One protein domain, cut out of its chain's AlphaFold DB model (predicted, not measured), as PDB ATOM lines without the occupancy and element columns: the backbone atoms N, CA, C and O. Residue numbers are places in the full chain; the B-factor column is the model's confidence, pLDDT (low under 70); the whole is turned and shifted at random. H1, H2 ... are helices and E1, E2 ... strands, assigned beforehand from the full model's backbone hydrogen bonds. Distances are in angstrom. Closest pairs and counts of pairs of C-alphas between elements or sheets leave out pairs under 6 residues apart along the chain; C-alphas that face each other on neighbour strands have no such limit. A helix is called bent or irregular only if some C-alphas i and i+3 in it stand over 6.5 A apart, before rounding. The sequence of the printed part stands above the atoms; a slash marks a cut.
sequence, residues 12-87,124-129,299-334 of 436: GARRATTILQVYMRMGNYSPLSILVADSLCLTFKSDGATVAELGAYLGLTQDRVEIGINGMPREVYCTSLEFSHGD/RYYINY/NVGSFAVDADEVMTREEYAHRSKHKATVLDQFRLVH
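AT A GLANCE: This is residues 12 to 87, 124 to 129 and 299 to 334 of the 436 residues of an uncharacterized protein of Trypanosoma brucei brucei (strain 927/4 GUTat10.1) (UniProt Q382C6). Two long helices, H1 and H2, lie side by side as a hairpin, with H3 and H4 packed crosswise at one end of it and a small antiparallel sheet of two strands, E1 and E2, with E2 beside H2. From near the first residue of H1 an arm of E3, H6 and H7 reaches away from this body and folds back at the corner between H6 and H7, where residues 320 to 325 stick out. The printed part has 118 residues, with seven named helices and three named strands in the order H1 H2 H3 H4 E1 H5 E2 E3 H6 H7, and its class is mostly helix. It is compact, with a radius of gyration of the C-alphas of 15.7 A, and spans 48 by 33 by 23 A.

HOW THE PARTS SIT: H1, residues 12 to 26, and H2, residues 31 to 47, form a helical hairpin: they touch, closest at the C-alphas of Met 24 and Ile 34, 5.9 A, with a shallow tilt of 14 degrees, opposite ways. H2 has a kink of 51 degrees near residue 41 and is irregular, with C-alphas 43 and 46 9.3 A apart. H4, residues 62 to 70, touches residues 32 to 37 of H2, about perpendicular at 88 degrees, the C-alphas of Ser 33 and Gly 68 being closest at 4.0 A. H3, residues 51 to 58, touches H4 at 82 degrees, about perpendicular, closest at the C-alphas of Gly 55 and Gln 62, 5.4 A. E1, residues 77 to 79, and E2, residues 124 to 127, are antiparallel neighbours, with N 78 and O 126 at 2.9 A, within hydrogen-bond range. The closest C-alphas of H2 and E2 are those of Cys 41 and Ile 127, 6.6 A. E3, residues 310 to 312, pairs with no named strand; its closest C-alpha to H1 is that of Met 311, 3.9 A from that of Gly 12. H6, residues 313 to 321, and H7, residues 323 to 333, only just touch, with 3 pairs of C-alphas within 8 A, and touch only at the corner. Every O i to N i+4 pair is within hydrogen-bond range in H1, H3, H4 and H6; the figures are 9 of 13 in H2, 6 of 7 in H7 and 0 of 1 in H5, residues 80 to 84, where 2 of 2 O i to N i+3 pairs are.

IN THESE COORDINATES: H1 begins at C-alpha 12, (111.482, 87.806, 105.085), and is 20.5 A long; H2 is 23.0 A and H7 16.1 A, ending at C-alpha 333, (100.228, 92.514, 117.586).

THE WHOLE: The C-alphas of Thr 61 and Lys 321 are the two farthest apart, 48.6 A. Residues 88 to 123 and 130 to 298 are not printed, with C-alpha gaps of 18.4 A and 11.4 A. Of the links printed whole none is long. Mean pLDDT of the printed part is 79.8; residues 83 to 87, 299 to 308 and 322 to 334 are under 70.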
ATOM      1  N   GLY A  12     111.902  86.761 106.021       85.05
ATOM      2  CA  GLY A  12     111.482  87.806 105.085       85.05
ATOM      3  C   GLY A  12     111.996  89.189 105.488       85.05
ATOM      4  O   GLY A  12     112.697  89.823 104.700       85.05
ATOM      5  N   ALA A  13     111.763  89.595 106.739       85.02
ATOM      6  CA  ALA A  13     112.230  90.858 107.317       85.02
ATOM      7  C   ALA A  13     113.744  91.066 107.162       85.02
ATOM      8  O   ALA A  13     114.214  92.101 106.677       85.02
ATOM      9  N   ARG A  14     114.536  90.043 107.513       87.41
ATOM     10  CA  ARG A  14     116.002  90.068 107.382       87.41
ATOM     11  C   ARG A  14     116.446  90.197 105.931       87.41
ATOM     12  O   ARG A  14     117.384  90.935 105.638       87.41
ATOM     13  N   ARG A  15     115.788  89.497 105.006       90.64
ATOM     14  CA  ARG A  15     116.092  89.615 103.573       90.64
ATOM     15  C   ARG A  15     115.718  90.996 103.044       90.64
ATOM     16  O   ARG A  15     116.529  91.589 102.346       90.64
ATOM     17  N   ALA A  16     114.558  91.533 103.413       90.23
ATOM     18  CA  ALA A  16     114.087  92.842 102.966       90.23
ATOM     19  C   ALA A  16     115.008  93.985 103.424       90.23
ATOM     20  O   ALA A  16     115.457  94.788 102.605       90.23
ATOM     21  N   THR A  17     115.369  93.998 104.709       91.15
ATOM     22  CA  THR A  17     116.348  94.943 105.281       91.15
ATOM     23  C   THR A  17     117.717  94.820 104.606       91.15
ATOM     24  O   THR A  17     118.294  95.821 104.187       91.15
ATOM     25  N   THR A  18     118.209  93.595 104.397       91.99
ATOM     26  CA  THR A  18     119.487  93.362 103.702       91.99
ATOM     27  C   THR A  18     119.445  93.842 102.249       91.99
ATOM     28  O   THR A  18     120.406  94.443 101.773       91.99
ATOM     29  N   ILE A  19     118.336  93.618 101.536       92.72
ATOM     30  CA  ILE A  19     118.144  94.128 100.172       92.72
ATOM     31  C   ILE A  19     118.231  95.650 100.167       92.72
ATOM     32  O   ILE A  19     118.935  96.187  99.317       92.72
ATOM     33  N   LEU A  20     117.572  96.340 101.104       93.04
ATOM     34  CA  LEU A  20     117.646  97.798 101.210       93.04
ATOM     35  C   LEU A  20     119.085  98.272 101.399       93.04
ATOM     36  O   LEU A  20     119.573  99.100 100.630       93.04
ATOM     37  N   GLN A  21     119.794  97.686 102.359       91.35
ATOM     38  CA  GLN A  21     121.177  98.045 102.657       91.35
ATOM     39  C   GLN A  21     122.112  97.829 101.464       91.35
ATOM     40  O   GLN A  21     122.932  98.698 101.154       91.35
ATOM     41  N   VAL A  22     121.993  96.679 100.793       88.73
ATOM     42  CA  VAL A  22     122.808  96.324  99.626       88.73
ATOM     43  C   VAL A  22     122.454  97.214  98.440       88.73
ATOM     44  O   VAL A  22     123.353  97.749  97.799       88.73
ATOM     45  N   TYR A  23     121.170  97.438  98.172       91.47
ATOM     46  CA  TYR A  23     120.699  98.293  97.085       91.47
ATOM     47  C   TYR A  23     121.196  99.736  97.231       91.47
ATOM     48  O   TYR A  23     121.783 100.278  96.294       91.47
ATOM     49  N   MET A  24     121.044 100.329  98.421       90.37
ATOM     50  CA  MET A  24     121.493 101.698  98.697       90.37
ATOM     51  C   MET A  24     123.015 101.859  98.534       90.37
ATOM     52  O   MET A  24     123.500 102.928  98.172       90.37
ATOM     53  N   ARG A  25     123.788 100.788  98.747       85.61
ATOM     54  CA  ARG A  25     125.244 100.783  98.543       85.61
ATOM     55  C   ARG A  25     125.641 100.493  97.090       85.61
ATOM     56  O   ARG A  25     126.591 101.090  96.603       85.61
ATOM     57  N   MET A  26     124.917  99.622  96.381       79.62
ATOM     58  CA  MET A  26     125.176  99.300  94.968       79.62
ATOM     59  C   MET A  26     124.796 100.444  94.022       79.62
ATOM     60  O   MET A  26     125.460 100.644  93.009       79.62
ATOM     61  N   GLY A  27     123.739 101.197  94.338       76.96
ATOM     62  CA  GLY A  27     123.246 102.302  93.512       76.96
ATOM     63  C   GLY A  27     124.074 103.590  93.576       76.96
ATOM     64  O   GLY A  27     123.658 104.583  92.993       76.96
ATOM     65  N   ASN A  28     125.220 103.594  94.273       78.75
ATOM     66  CA  ASN A  28     126.063 104.780  94.498       78.75
ATOM     67  C   ASN A  28     125.294 105.988  95.078       78.75
ATOM     68  O   ASN A  28     125.590 107.136  94.742       78.75
ATOM     69  N   TYR A  29     124.313 105.742  95.952       88.56
ATOM     70  CA  TYR A  29     123.594 106.814  96.642       88.56
ATOM     71  C   TYR A  29     124.519 107.568  97.602       88.56
ATOM     72  O   TYR A  29     125.559 107.062  98.032       88.56
ATOM     73  N   SER A  30     124.141 108.803  97.948       91.58
ATOM     74  CA  SER A  30     124.946 109.617  98.856       91.58
ATOM     75  C   SER A  30     125.122 108.908 100.212       91.58
ATOM     76  O   SER A  30     124.167 108.291 100.697       91.58
ATOM     77  N   PRO A  31     126.291 109.011 100.875       93.01
ATOM     78  CA  PRO A  31     126.485 108.428 102.205       93.01
ATOM     79  C   PRO A  31     125.423 108.881 103.212       93.01
ATOM     80  O   PRO A  31     125.013 108.115 104.075       93.01
ATOM     81  N   LEU A  32     124.936 110.112 103.057       93.64
ATOM     82  CA  LEU A  32     123.872 110.690 103.866       93.64
ATOM     83  C   LEU A  32     122.533 109.966 103.662       93.64
ATOM     84  O   LEU A  32     121.889 109.588 104.634       93.64
ATOM     85  N   SER A  33     122.150 109.704 102.412       94.18
ATOM     86  CA  SER A  33     120.952 108.924 102.072       94.18
ATOM     87  C   SER A  33     121.047 107.483 102.570       94.18
ATOM     88  O   SER A  33     120.061 106.939 103.058       94.18
ATOM     89  N   ILE A  34     122.238 106.877 102.499       94.07
ATOM     90  CA  ILE A  34     122.487 105.538 103.050       94.07
ATOM     91  C   ILE A  34     122.275 105.542 104.570       94.07
ATOM     92  O   ILE A  34     121.564 104.683 105.078       94.07
ATOM     93  N   LEU A  35     122.835 106.520 105.292       94.54
ATOM     94  CA  LEU A  35     122.681 106.630 106.748       94.54
ATOM     95  C   LEU A  35     121.222 106.833 107.174       94.54
ATOM     96  O   LEU A  35     120.779 106.225 108.150       94.54
ATOM     97  N   VAL A  36     120.470 107.662 106.446       94.37
ATOM     98  CA  VAL A  36     119.038 107.872 106.703       94.37
ATOM     99  C   VAL A  36     118.248 106.585 106.456       94.37
ATOM    100  O   VAL A  36     117.483 106.178 107.328       94.37
ATOM    101  N   ALA A  37     118.467 105.906 105.324       93.93
ATOM    102  CA  ALA A  37     117.810 104.634 105.012       93.93
ATOM    103  C   ALA A  37     118.139 103.546 106.046       93.93
ATOM    104  O   ALA A  37     117.243 102.841 106.512       93.93
ATOM    105  N   ASP A  38     119.411 103.432 106.440       94.20
ATOM    106  CA  ASP A  38     119.869 102.488 107.461       94.20
ATOM    107  C   ASP A  38     119.212 102.793 108.819       94.20
ATOM    108  O   ASP A  38     118.747 101.879 109.495       94.20
ATOM    109  N   SER A  39     119.103 104.069 109.203       93.19
ATOM    110  CA  SER A  39     118.462 104.471 110.466       93.19
ATOM    111  C   SER A  39     116.971 104.156 110.469       93.19
ATOM    112  O   SER A  39     116.463 103.576 111.430       93.19
ATOM    113  N   LEU A  40     116.274 104.489 109.379       91.19
ATOM    114  CA  LEU A  40     114.859 104.172 109.215       91.19
ATOM    115  C   LEU A  40     114.615 102.660 109.278       91.19
ATOM    116  O   LEU A  40     113.681 102.234 109.946       91.19
ATOM    117  N   CYS A  41     115.453 101.836 108.642       90.39
ATOM    118  CA  CYS A  41     115.211 100.392 108.590       90.39
ATOM    119  C   CYS A  41     115.719  99.599 109.803       90.39
ATOM    120  O   CYS A  41     115.142  98.558 110.113       90.39
ATOM    121  N   LEU A  42     116.781 100.045 110.482       88.83
ATOM    122  CA  LEU A  42     117.372  99.319 111.613       88.83
ATOM    123  C   LEU A  42     116.875  99.820 112.969       88.83
ATOM    124  O   LEU A  42     116.659  99.005 113.867       88.83
ATOM    125  N   THR A  43     116.721 101.138 113.114       89.79
ATOM    126  CA  THR A  43     116.432 101.781 114.402       89.79
ATOM    127  C   THR A  43     114.947 102.070 114.551       89.79
ATOM    128  O   THR A  43     114.345 101.610 115.516       89.79
ATOM    129  N   PHE A  44     114.356 102.795 113.597       86.78
ATOM    130  CA  PHE A  44     112.971 103.265 113.708       86.78
ATOM    131  C   PHE A  44     111.931 102.239 113.234       86.78
ATOM    132  O   PHE A  44     110.852 102.155 113.810       86.78
ATOM    133  N   LYS A  45     112.256 101.420 112.225       84.66
ATOM    134  CA  LYS A  45     111.423 100.307 111.732       84.66
ATOM    135  C   LYS A  45     109.962 100.734 111.487       84.66
ATOM    136  O   LYS A  45     109.727 101.688 110.744       84.66
ATOM    137  N   SER A  46     109.004 100.043 112.107       78.03
ATOM    138  CA  SER A  46     107.563 100.301 112.054       78.03
ATOM    139  C   SER A  46     107.147 101.677 112.556       78.03
ATOM    140  O   SER A  46     106.140 102.208 112.095       78.03
ATOM    141  N   ASP A  47     107.894 102.257 113.495       80.52
ATOM    142  CA  ASP A  47     107.498 103.509 114.150       80.52
ATOM    143  C   ASP A  47     107.698 104.712 113.216       80.52
ATOM    144  O   ASP A  47     107.083 105.775 113.387       80.52
ATOM    145  N   GLY A  48     108.541 104.523 112.195       86.12
ATOM    146  CA  GLY A  48     109.008 105.586 111.325       86.12
ATOM    147  C   GLY A  48     109.713 106.685 112.113       86.12
ATOM    148  O   GLY A  48     109.940 106.591 113.320       86.12
ATOM    149  N   ALA A  49     110.074 107.756 111.421       88.42
ATOM    150  CA  ALA A  49     110.725 108.883 112.069       88.42
ATOM    151  C   ALA A  49     110.348 110.206 111.421       88.42
ATOM    152  O   ALA A  49     110.228 110.313 110.202       88.42
ATOM    153  N   THR A  50     110.196 111.235 112.239       92.45
ATOM    154  CA  THR A  50     110.175 112.623 111.781       92.45
ATOM    155  C   THR A  50     111.588 113.086 111.420       92.45
ATOM    156  O   THR A  50     112.589 112.529 111.882       92.45
ATOM    157  N   VAL A  51     111.695 114.157 110.629       93.16
ATOM    158  CA  VAL A  51     112.991 114.790 110.306       93.16
ATOM    159  C   VAL A  51     113.751 115.190 111.577       93.16
ATOM    160  O   VAL A  51     114.970 115.039 111.649       93.16
ATOM    161  N   ALA A  52     113.036 115.659 112.605       92.01
ATOM    162  CA  ALA A  52     113.620 116.044 113.886       92.01
ATOM    163  C   ALA A  52     114.184 114.839 114.661       92.01
ATOM    164  O   ALA A  52     115.304 114.922 115.163       92.01
ATOM    165  N   GLU A  53     113.457 113.718 114.716       92.71
ATOM    166  CA  GLU A  53     113.918 112.477 115.362       92.71
ATOM    167  C   GLU A  53     115.143 111.889 114.645       92.71
ATOM    168  O   GLU A  53     116.122 111.521 115.296       92.71
ATOM    169  N   LEU A  54     115.135 111.865 113.306       91.87
ATOM    170  CA  LEU A  54     116.292 111.449 112.505       91.87
ATOM    171  C   LEU A  54     117.495 112.367 112.726       91.87
ATOM    172  O   LEU A  54     118.613 111.880 112.877       91.87
ATOM    173  N   GLY A  55     117.273 113.683 112.765       91.95
ATOM    174  CA  GLY A  55     118.328 114.669 113.003       91.95
ATOM    175  C   GLY A  55     118.958 114.503 114.379       91.95
ATOM    176  O   GLY A  55     120.182 114.451 114.493       91.95
ATOM    177  N   ALA A  56     118.130 114.321 115.410       92.13
ATOM    178  CA  ALA A  56     118.585 114.061 116.770       92.13
ATOM    179  C   ALA A  56     119.366 112.740 116.877       92.13
ATOM    180  O   ALA A  56     120.430 112.714 117.491       92.13
ATOM    181  N   TYR A  57     118.880 111.665 116.246       94.02
ATOM    182  CA  TYR A  57     119.540 110.356 116.267       94.02
ATOM    183  C   TYR A  57     120.883 110.354 115.524       94.02
ATOM    184  O   TYR A  57     121.868 109.807 116.015       94.02
ATOM    185  N   LEU A  58     120.935 110.985 114.349       92.95
ATOM    186  CA  LEU A  58     122.128 111.025 113.502       92.95
ATOM    187  C   LEU A  58     123.127 112.125 113.895       92.95
ATOM    188  O   LEU A  58     124.232 112.157 113.356       92.95
ATOM    189  N   GLY A  59     122.751 113.041 114.793       92.50
ATOM    190  CA  GLY A  59     123.549 114.227 115.110       92.50
ATOM    191  C   GLY A  59     123.651 115.207 113.934       92.50
ATOM    192  O   GLY A  59     124.687 115.841 113.735       92.50
ATOM    193  N   LEU A  60     122.593 115.305 113.125       91.81
ATOM    194  CA  LEU A  60     122.531 116.114 111.909       91.81
ATOM    195  C   LEU A  60     121.503 117.241 112.039       91.81
ATOM    196  O   LEU A  60     120.502 117.125 112.744       91.81
ATOM    197  N   THR A  61     121.720 118.332 111.302       93.81
ATOM    198  CA  THR A  61     120.693 119.368 111.138       93.81
ATOM    199  C   THR A  61     119.520 118.823 110.321       93.81
ATOM    200  O   THR A  61     119.703 117.955 109.467       93.81
ATOM    201  N   GLN A  62     118.315 119.353 110.547       92.27
ATOM    202  CA  GLN A  62     117.109 118.917 109.829       92.27
ATOM    203  C   GLN A  62     117.268 119.037 108.300       92.27
ATOM    204  O   GLN A  62     116.970 118.088 107.587       92.27
ATOM    205  N   ASP A  63     117.888 120.119 107.812       93.23
ATOM    206  CA  ASP A  63     118.235 120.316 106.392       93.23
ATOM    207  C   ASP A  63     119.096 119.173 105.812       93.23
ATOM    208  O   ASP A  63     118.836 118.657 104.727       93.23
ATOM    209  N   ARG A  64     120.091 118.679 106.564       93.49
ATOM    210  CA  ARG A  64     120.918 117.540 106.127       93.49
ATOM    211  C   ARG A  64     120.104 116.251 106.056       93.49
ATOM    212  O   ARG A  64     120.308 115.454 105.145       93.49
ATOM    213  N   VAL A  65     119.193 116.037 106.999       92.60
ATOM    214  CA  VAL A  65     118.302 114.871 106.972       92.60
ATOM    215  C   VAL A  65     117.384 114.932 105.756       92.60
ATOM    216  O   VAL A  65     117.277 113.939 105.042       92.60
ATOM    217  N   GLU A  66     116.794 116.091 105.466       93.22
ATOM    218  CA  GLU A  66     115.948 116.295 104.285       93.22
ATOM    219  C   GLU A  66     116.716 116.052 102.983       93.22
ATOM    220  O   GLU A  66     116.219 115.348 102.107       93.22
ATOM    221  N   ILE A  67     117.959 116.537 102.869       92.51
ATOM    222  CA  ILE A  67     118.842 116.214 101.735       92.51
ATOM    223  C   ILE A  67     119.059 114.697 101.631       92.51
ATOM    224  O   ILE A  67     119.024 114.136 100.536       92.51
ATOM    225  N   GLY A  68     119.265 114.018 102.762       93.01
ATOM    226  CA  GLY A  68     119.398 112.564 102.816       93.01
ATOM    227  C   GLY A  68     118.159 111.844 102.288       93.01
ATOM    228  O   GLY A  68     118.299 110.971 101.428       93.01
ATOM    229  N   ILE A  69     116.970 112.248 102.749       93.21
ATOM    230  CA  ILE A  69     115.672 111.697 102.335       93.21
ATOM    231  C   ILE A  69     115.419 111.940 100.848       93.21
ATOM    232  O   ILE A  69     115.117 111.001 100.115       93.21
ATOM    233  N   ASN A  70     115.606 113.175 100.385       92.11
ATOM    234  CA  ASN A  70     115.404 113.559  98.988       92.11
ATOM    235  C   ASN A  70     116.416 112.897  98.038       92.11
ATOM    236  O   ASN A  70     116.151 112.779  96.845       92.11
ATOM    237  N   GLY A  71     117.564 112.452  98.556       89.90
ATOM    238  CA  GLY A  71     118.541 111.665  97.804       89.90
ATOM    239  C   GLY A  71     118.208 110.171  97.691       89.90
ATOM    240  O   GLY A  71     118.889 109.462  96.949       89.90
ATOM    241  N   MET A  72     117.197 109.670  98.411       90.96
ATOM    242  CA  MET A  72     116.699 108.301  98.244       90.96
ATOM    243  C   MET A  72     115.709 108.224  97.069       90.96
ATOM    244  O   MET A  72     114.955 109.172  96.845       90.96
ATOM    245  N   PRO A  73     115.634 107.093  96.341       89.03
ATOM    246  CA  PRO A  73     114.551 106.855  95.388       89.03
ATOM    247  C   PRO A  73     113.196 106.943  96.077       89.03
ATOM    248  O   PRO A  73     113.032 106.461  97.201       89.03
ATOM    249  N   ARG A  74     112.209 107.507  95.381       87.35
ATOM    250  CA  ARG A  74     110.860 107.698  95.921       87.35
ATOM    251  C   ARG A  74     110.187 106.375  96.293       87.35
ATOM    252  O   ARG A  74     109.336 106.341  97.165       87.35
ATOM    253  N   GLU A  75     110.596 105.275  95.671       85.83
ATOM    254  CA  GLU A  75     110.096 103.928  95.936       85.83
ATOM    255  C   GLU A  75     110.572 103.357  97.274       85.83
ATOM    256  O   GLU A  75     109.991 102.375  97.736       85.83
ATOM    257  N   VAL A  76     111.636 103.917  97.866       88.97
ATOM    258  CA  VAL A  76     112.223 103.431  99.125       88.97
ATOM    259  C   VAL A  76     111.373 103.821 100.325       88.97
ATOM    260  O   VAL A  76     111.296 103.046 101.277       88.97
ATOM    261  N   TYR A  77     110.744 104.996 100.302       89.12
ATOM    262  CA  TYR A  77     110.055 105.536 101.465       89.12
ATOM    263  C   TYR A  77     108.624 105.974 101.158       89.12
ATOM    264  O   TYR A  77     108.264 106.268 100.024       89.12
ATOM    265  N   CYS A  78     107.812 106.023 102.203       86.53
ATOM    266  CA  CYS A  78     106.488 106.629 102.211       86.53
ATOM    267  C   CYS A  78     106.366 107.542 103.432       86.53
ATOM    268  O   CYS A  78     107.240 107.560 104.306       86.53
ATOM    269  N   THR A  79     105.298 108.331 103.491       87.04
ATOM    270  CA  THR A  79     105.102 109.298 104.582       87.04
ATOM    271  C   THR A  79     103.738 109.179 105.234       87.04
ATOM    272  O   THR A  79     102.796 108.712 104.600       87.04
ATOM    273  N   SER A  80     103.607 109.639 106.484       81.36
ATOM    274  CA  SER A  80     102.347 109.604 107.245       81.36
ATOM    275  C   SER A  80     101.159 110.249 106.506       81.36
ATOM    276  O   SER A  80     100.024 109.819 106.692       81.36
ATOM    277  N   LEU A  81     101.402 111.218 105.613       76.76
ATOM    278  CA  LEU A  81     100.363 111.837 104.777       76.76
ATOM    279  C   LEU A  81      99.765 110.877 103.743       76.76
ATOM    280  O   LEU A  81      98.586 110.986 103.406       76.76
ATOM    281  N   GLU A  82     100.553 109.930 103.239       71.51
ATOM    282  CA  GLU A  82     100.094 108.975 102.227       71.51
ATOM    283  C   GLU A  82      99.099 107.960 102.815       71.51
ATOM    284  O   GLU A  82      98.272 107.428 102.078       71.51
ATOM    285  N   PHE A  83      99.094 107.770 104.142       63.01
ATOM    286  CA  PHE A  83      98.132 106.911 104.842       63.01
ATOM    287  C   PHE A  83      96.737 107.537 104.917       63.01
ATOM    288  O   PHE A  83      95.743 106.834 104.749       63.01
ATOM    289  N   SER A  84      96.646 108.856 105.107       51.71
ATOM    290  CA  SER A  84      95.367 109.548 105.322       51.71
ATOM    291  C   SER A  84      94.477 109.598 104.076       51.71
ATOM    292  O   SER A  84      93.265 109.744 104.182       51.71
ATOM    293  N   HIS A  85      95.042 109.443 102.876       49.31
ATOM    294  CA  HIS A  85      94.273 109.471 101.625       49.31
ATOM    295  C   HIS A  85      93.629 108.126 101.237       49.31
ATOM    296  O   HIS A  85      92.969 108.046 100.197       49.31
ATOM    297  N   GLY A  86      93.796 107.074 102.048       44.49
ATOM    298  CA  GLY A  86      93.232 105.744 101.795       44.49
ATOM    299  C   GLY A  86      91.752 105.577 102.158       44.49
ATOM    300  O   GLY A  86      91.050 104.853 101.452       44.49
ATOM    301  N   ASP A  87      91.263 106.273 103.189       43.22
ATOM    302  CA  ASP A  87      89.948 105.977 103.784       43.22
ATOM    303  C   ASP A  87      88.803 106.894 103.307       43.22
ATOM    304  O   ASP A  87      87.638 106.504 103.363       43.22
ATOM    305  N   ARG A 124     105.909 111.838 109.431       89.82
ATOM    306  CA  ARG A 124     106.764 110.667 109.686       89.82
ATOM    307  C   ARG A 124     107.111 109.979 108.374       89.82
ATOM    308  O   ARG A 124     106.246 109.844 107.511       89.82
ATOM    309  N   TYR A 125     108.354 109.539 108.249       90.66
ATOM    310  CA  TYR A 125     108.886 108.792 107.116       90.66
ATOM    311  C   TYR A 125     109.035 107.319 107.490       90.66
ATOM    312  O   TYR A 125     109.504 106.999 108.582       90.66
ATOM    313  N   TYR A 126     108.672 106.435 106.565       89.23
ATOM    314  CA  TYR A 126     108.730 104.981 106.718       89.23
ATOM    315  C   TYR A 126     109.388 104.362 105.492       89.23
ATOM    316  O   TYR A 126     109.324 104.935 104.406       89.23
ATOM    317  N   ILE A 127     109.977 103.175 105.633       89.95
ATOM    318  CA  ILE A 127     110.408 102.391 104.472       89.95
ATOM    319  C   ILE A 127     109.191 101.703 103.855       89.95
ATOM    320  O   ILE A 127     108.459 100.987 104.535       89.95
ATOM    321  N   ASN A 128     108.997 101.873 102.550       86.62
ATOM    322  CA  ASN A 128     107.916 101.231 101.817       86.62
ATOM    323  C   ASN A 128     108.414  99.940 101.153       86.62
ATOM    324  O   ASN A 128     108.714  99.911  99.960       86.62
ATOM    325  N   TYR A 129     108.504  98.842 101.914       85.68
ATOM    326  CA  TYR A 129     108.979  97.563 101.366       85.68
ATOM    327  C   TYR A 129     108.096  97.018 100.230       85.68
ATOM    328  O   TYR A 129     108.602  96.315  99.353       85.68
ATOM    329  N   ASN A 299      99.087  92.851 104.610       59.60
ATOM    330  CA  ASN A 299      98.596  94.241 104.614       59.60
ATOM    331  C   ASN A 299      99.061  95.120 103.437       59.60
ATOM    332  O   ASN A 299      99.577  96.213 103.609       59.60
ATOM    333  N   VAL A 300      98.740  94.721 102.202       53.26
ATOM    334  CA  VAL A 300      98.965  95.561 100.996       53.26
ATOM    335  C   VAL A 300      98.186  96.899 101.040       53.26
ATOM    336  O   VAL A 300      98.440  97.798 100.246       53.26
ATOM    337  N   GLY A 301      97.220  97.036 101.959       50.10
ATOM    338  CA  GLY A 301      96.434  98.256 102.152       50.10
ATOM    339  C   GLY A 301      97.091  99.328 103.028       50.10
ATOM    340  O   GLY A 301      96.640 100.468 102.978       50.10
ATOM    341  N   SER A 302      98.129  99.004 103.808       51.16
ATOM    342  CA  SER A 302      98.893  99.989 104.581       51.16
ATOM    343  C   SER A 302     100.123 100.429 103.789       51.16
ATOM    344  O   SER A 302     100.876  99.613 103.268       51.16
ATOM    345  N   PHE A 303     100.320 101.744 103.662       52.41
ATOM    346  CA  PHE A 303     101.412 102.311 102.860       52.41
ATOM    347  C   PHE A 303     102.801 102.040 103.455       52.41
ATOM    348  O   PHE A 303     103.773 101.956 102.708       52.41
ATOM    349  N   ALA A 304     102.897 101.852 104.773       54.45
ATOM    350  CA  ALA A 304     104.037 101.201 105.403       54.45
ATOM    351  C   ALA A 304     103.714  99.722 105.574       54.45
ATOM    352  O   ALA A 304     102.757  99.360 106.259       54.45
ATOM    353  N   VAL A 305     104.544  98.900 104.947       58.20
ATOM    354  CA  VAL A 305     104.696  97.498 105.310       58.20
ATOM    355  C   VAL A 305     105.922  97.460 106.196       58.20
ATOM    356  O   VAL A 305     106.997  97.853 105.745       58.20
ATOM    357  N   ASP A 306     105.766  97.047 107.446       64.69
ATOM    358  CA  ASP A 306     106.916  96.859 108.329       64.69
ATOM    359  C   ASP A 306     107.800  95.721 107.791       64.69
ATOM    360  O   ASP A 306     107.315  94.785 107.153       64.69
ATOM    361  N   ALA A 307     109.105  95.765 108.060       64.69
ATOM    362  CA  ALA A 307     109.990  94.651 107.744       64.69
ATOM    363  C   ALA A 307     109.449  93.346 108.352       64.69
ATOM    364  O   ALA A 307     109.475  92.317 107.680       64.69
ATOM    365  N   ASP A 308     108.893  93.398 109.566       67.48
ATOM    366  CA  ASP A 308     108.330  92.234 110.256       67.48
ATOM    367  C   ASP A 308     107.019  91.710 109.624       67.48
ATOM    368  O   ASP A 308     106.652  90.549 109.833       67.48
ATOM    369  N   GLU A 309     106.350  92.509 108.784       70.75
ATOM    370  CA  GLU A 309     105.194  92.095 107.968       70.75
ATOM    371  C   GLU A 309     105.600  91.477 106.617       70.75
ATOM    372  O   GLU A 309     104.773  90.856 105.934       70.75
ATOM    373  N   VAL A 310     106.875  91.608 106.233       77.00
ATOM    374  CA  VAL A 310     107.450  90.949 105.061       77.00
ATOM    375  C   VAL A 310     107.903  89.544 105.443       77.00
ATOM    376  O   VAL A 310     108.854  89.348 106.197       77.00
ATOM    377  N   MET A 311     107.265  88.536 104.856       79.24
ATOM    378  CA  MET A 311     107.636  87.129 105.021       79.24
ATOM    379  C   MET A 311     108.150  86.552 103.706       79.24
ATOM    380  O   MET A 311     107.819  87.040 102.628       79.24
ATOM    381  N   THR A 312     108.937  85.483 103.756       83.04
ATOM    382  CA  THR A 312     109.119  84.637 102.564       83.04
ATOM    383  C   THR A 312     107.881  83.754 102.364       83.04
ATOM    384  O   THR A 312     107.087  83.526 103.283       83.04
ATOM    385  N   ARG A 313     107.705  83.204 101.161       82.58
ATOM    386  CA  ARG A 313     106.640  82.233 100.875       82.58
ATOM    387  C   ARG A 313     106.734  80.998 101.774       82.58
ATOM    388  O   ARG A 313     105.708  80.485 102.213       82.58
ATOM    389  N   GLU A 314     107.943  80.520 102.039       84.09
ATOM    390  CA  GLU A 314     108.226  79.360 102.881       84.09
ATOM    391  C   GLU A 314     107.925  79.647 104.350       84.09
ATOM    392  O   GLU A 314     107.282  78.829 105.005       84.09
ATOM    393  N   GLU A 315     108.320  80.819 104.846       82.18
ATOM    394  CA  GLU A 315     107.978  81.299 106.183       82.18
ATOM    395  C   GLU A 315     106.461  81.417 106.337       82.18
ATOM    396  O   GLU A 315     105.893  80.879 107.288       82.18
ATOM    397  N   TYR A 316     105.781  82.048 105.375       80.44
ATOM    398  CA  TYR A 316     104.325  82.163 105.371       80.44
ATOM    399  C   TYR A 316     103.649  80.783 105.347       80.44
ATOM    400  O   TYR A 316     102.703  80.529 106.098       80.44
ATOM    401  N   ALA A 317     104.141  79.849 104.528       80.63
ATOM    402  CA  ALA A 317     103.640  78.477 104.473       80.63
ATOM    403  C   ALA A 317     103.887  77.712 105.785       80.63
ATOM    404  O   ALA A 317     103.021  76.968 106.239       80.63
ATOM    405  N   HIS A 318     105.053  77.891 106.408       77.93
ATOM    406  CA  HIS A 318     105.395  77.272 107.685       77.93
ATOM    407  C   HIS A 318     104.502  77.801 108.806       77.93
ATOM    408  O   HIS A 318     103.853  77.024 109.504       77.93
ATOM    409  N   ARG A 319     104.399  79.128 108.921       71.08
ATOM    410  CA  ARG A 319     103.518  79.804 109.869       71.08
ATOM    411  C   ARG A 319     102.072  79.331 109.654       71.08
ATOM    412  O   ARG A 319     101.458  78.825 110.589       71.08
ATOM    413  N   SER A 320     101.533  79.409 108.433       70.92
ATOM    414  CA  SER A 320     100.111  79.119 108.143       70.92
ATOM    415  C   SER A 320      99.664  77.679 108.427       70.92
ATOM    416  O   SER A 320      98.473  77.454 108.660       70.92
ATOM    417  N   LYS A 321     100.584  76.703 108.476       71.61
ATOM    418  CA  LYS A 321     100.282  75.335 108.949       71.61
ATOM    419  C   LYS A 321      99.772  75.334 110.388       71.61
ATOM    420  O   LYS A 321      98.861  74.577 110.721       71.61
ATOM    421  N   HIS A 322     100.302  76.218 111.221       62.57
ATOM    422  CA  HIS A 322      99.860  76.411 112.592       62.57
ATOM    423  C   HIS A 322      98.722  77.439 112.621       62.57
ATOM    424  O   HIS A 322      98.860  78.513 113.188       62.57
ATOM    425  N   LYS A 323      97.586  77.116 111.980       50.88
ATOM    426  CA  LYS A 323      96.430  78.014 111.737       50.88
ATOM    427  C   LYS A 323      95.986  78.874 112.931       50.88
ATOM    428  O   LYS A 323      95.425  79.942 112.708       50.88
ATOM    429  N   ALA A 324      96.227  78.425 114.160       50.62
ATOM    430  CA  ALA A 324      95.976  79.198 115.370       50.62
ATOM    431  C   ALA A 324      97.064  80.257 115.630       50.62
ATOM    432  O   ALA A 324      96.748  81.411 115.857       50.62
ATOM    433  N   THR A 325      98.353  79.935 115.503       54.81
ATOM    434  CA  THR A 325      99.426  80.845 115.920       54.81
ATOM    435  C   THR A 325      99.695  81.988 114.959       54.81
ATOM    436  O   THR A 325     100.074  83.038 115.439       54.81
ATOM    437  N   VAL A 326      99.490  81.875 113.642       50.18
ATOM    438  CA  VAL A 326      99.755  83.041 112.763       50.18
ATOM    439  C   VAL A 326      98.718  84.109 112.962       50.18
ATOM    440  O   VAL A 326      99.077  85.251 113.182       50.18
ATOM    441  N   LEU A 327      97.443  83.728 112.887       50.05
ATOM    442  CA  LEU A 327      96.343  84.648 113.101       50.05
ATOM    443  C   LEU A 327      96.358  85.149 114.537       50.05
ATOM    444  O   LEU A 327      96.194  86.343 114.709       50.05
ATOM    445  N   ASP A 328      96.623  84.311 115.542       51.90
ATOM    446  CA  ASP A 328      96.638  84.775 116.932       51.90
ATOM    447  C   ASP A 328      97.895  85.592 117.271       51.90
ATOM    448  O   ASP A 328      97.766  86.590 117.967       51.90
ATOM    449  N   GLN A 329      99.082  85.287 116.729       57.58
ATOM    450  CA  GLN A 329     100.278  86.135 116.891       57.58
ATOM    451  C   GLN A 329     100.138  87.458 116.125       57.58
ATOM    452  O   GLN A 329     100.504  88.496 116.664       57.58
ATOM    453  N   PHE A 330      99.537  87.461 114.928       52.21
ATOM    454  CA  PHE A 330      99.220  88.705 114.213       52.21
ATOM    455  C   PHE A 330      98.101  89.498 114.899       52.21
ATOM    456  O   PHE A 330      98.178  90.715 114.966       52.21
ATOM    457  N   ARG A 331      97.068  88.842 115.443       52.30
ATOM    458  CA  ARG A 331      95.967  89.490 116.186       52.30
ATOM    459  C   ARG A 331      96.411  90.025 117.542       52.30
ATOM    460  O   ARG A 331      95.842  91.001 118.017       52.30
ATOM    461  N   LEU A 332      97.410  89.398 118.163       54.04
ATOM    462  CA  LEU A 332      98.034  89.888 119.391       54.04
ATOM    463  C   LEU A 332      98.842  91.170 119.143       54.04
ATOM    464  O   LEU A 332      98.868  92.031 120.018       54.04
ATOM    465  N   VAL A 333      99.458  91.315 117.964       56.34
ATOM    466  CA  VAL A 333     100.228  92.514 117.586       56.34
ATOM    467  C   VAL A 333      99.331  93.603 116.977       56.34
ATOM    468  O   VAL A 333      99.516  94.784 117.262       56.34
ATOM    469  N   HIS A 334      98.299  93.236 116.215       52.35
ATOM    470  CA  HIS A 334      97.417  94.177 115.521       52.35
ATOM    471  C   HIS A 334      95.992  94.120 116.096       52.35
ATOM    472  O   HIS A 334      95.229  93.191 115.832       52.35
TER     473      HIS A 334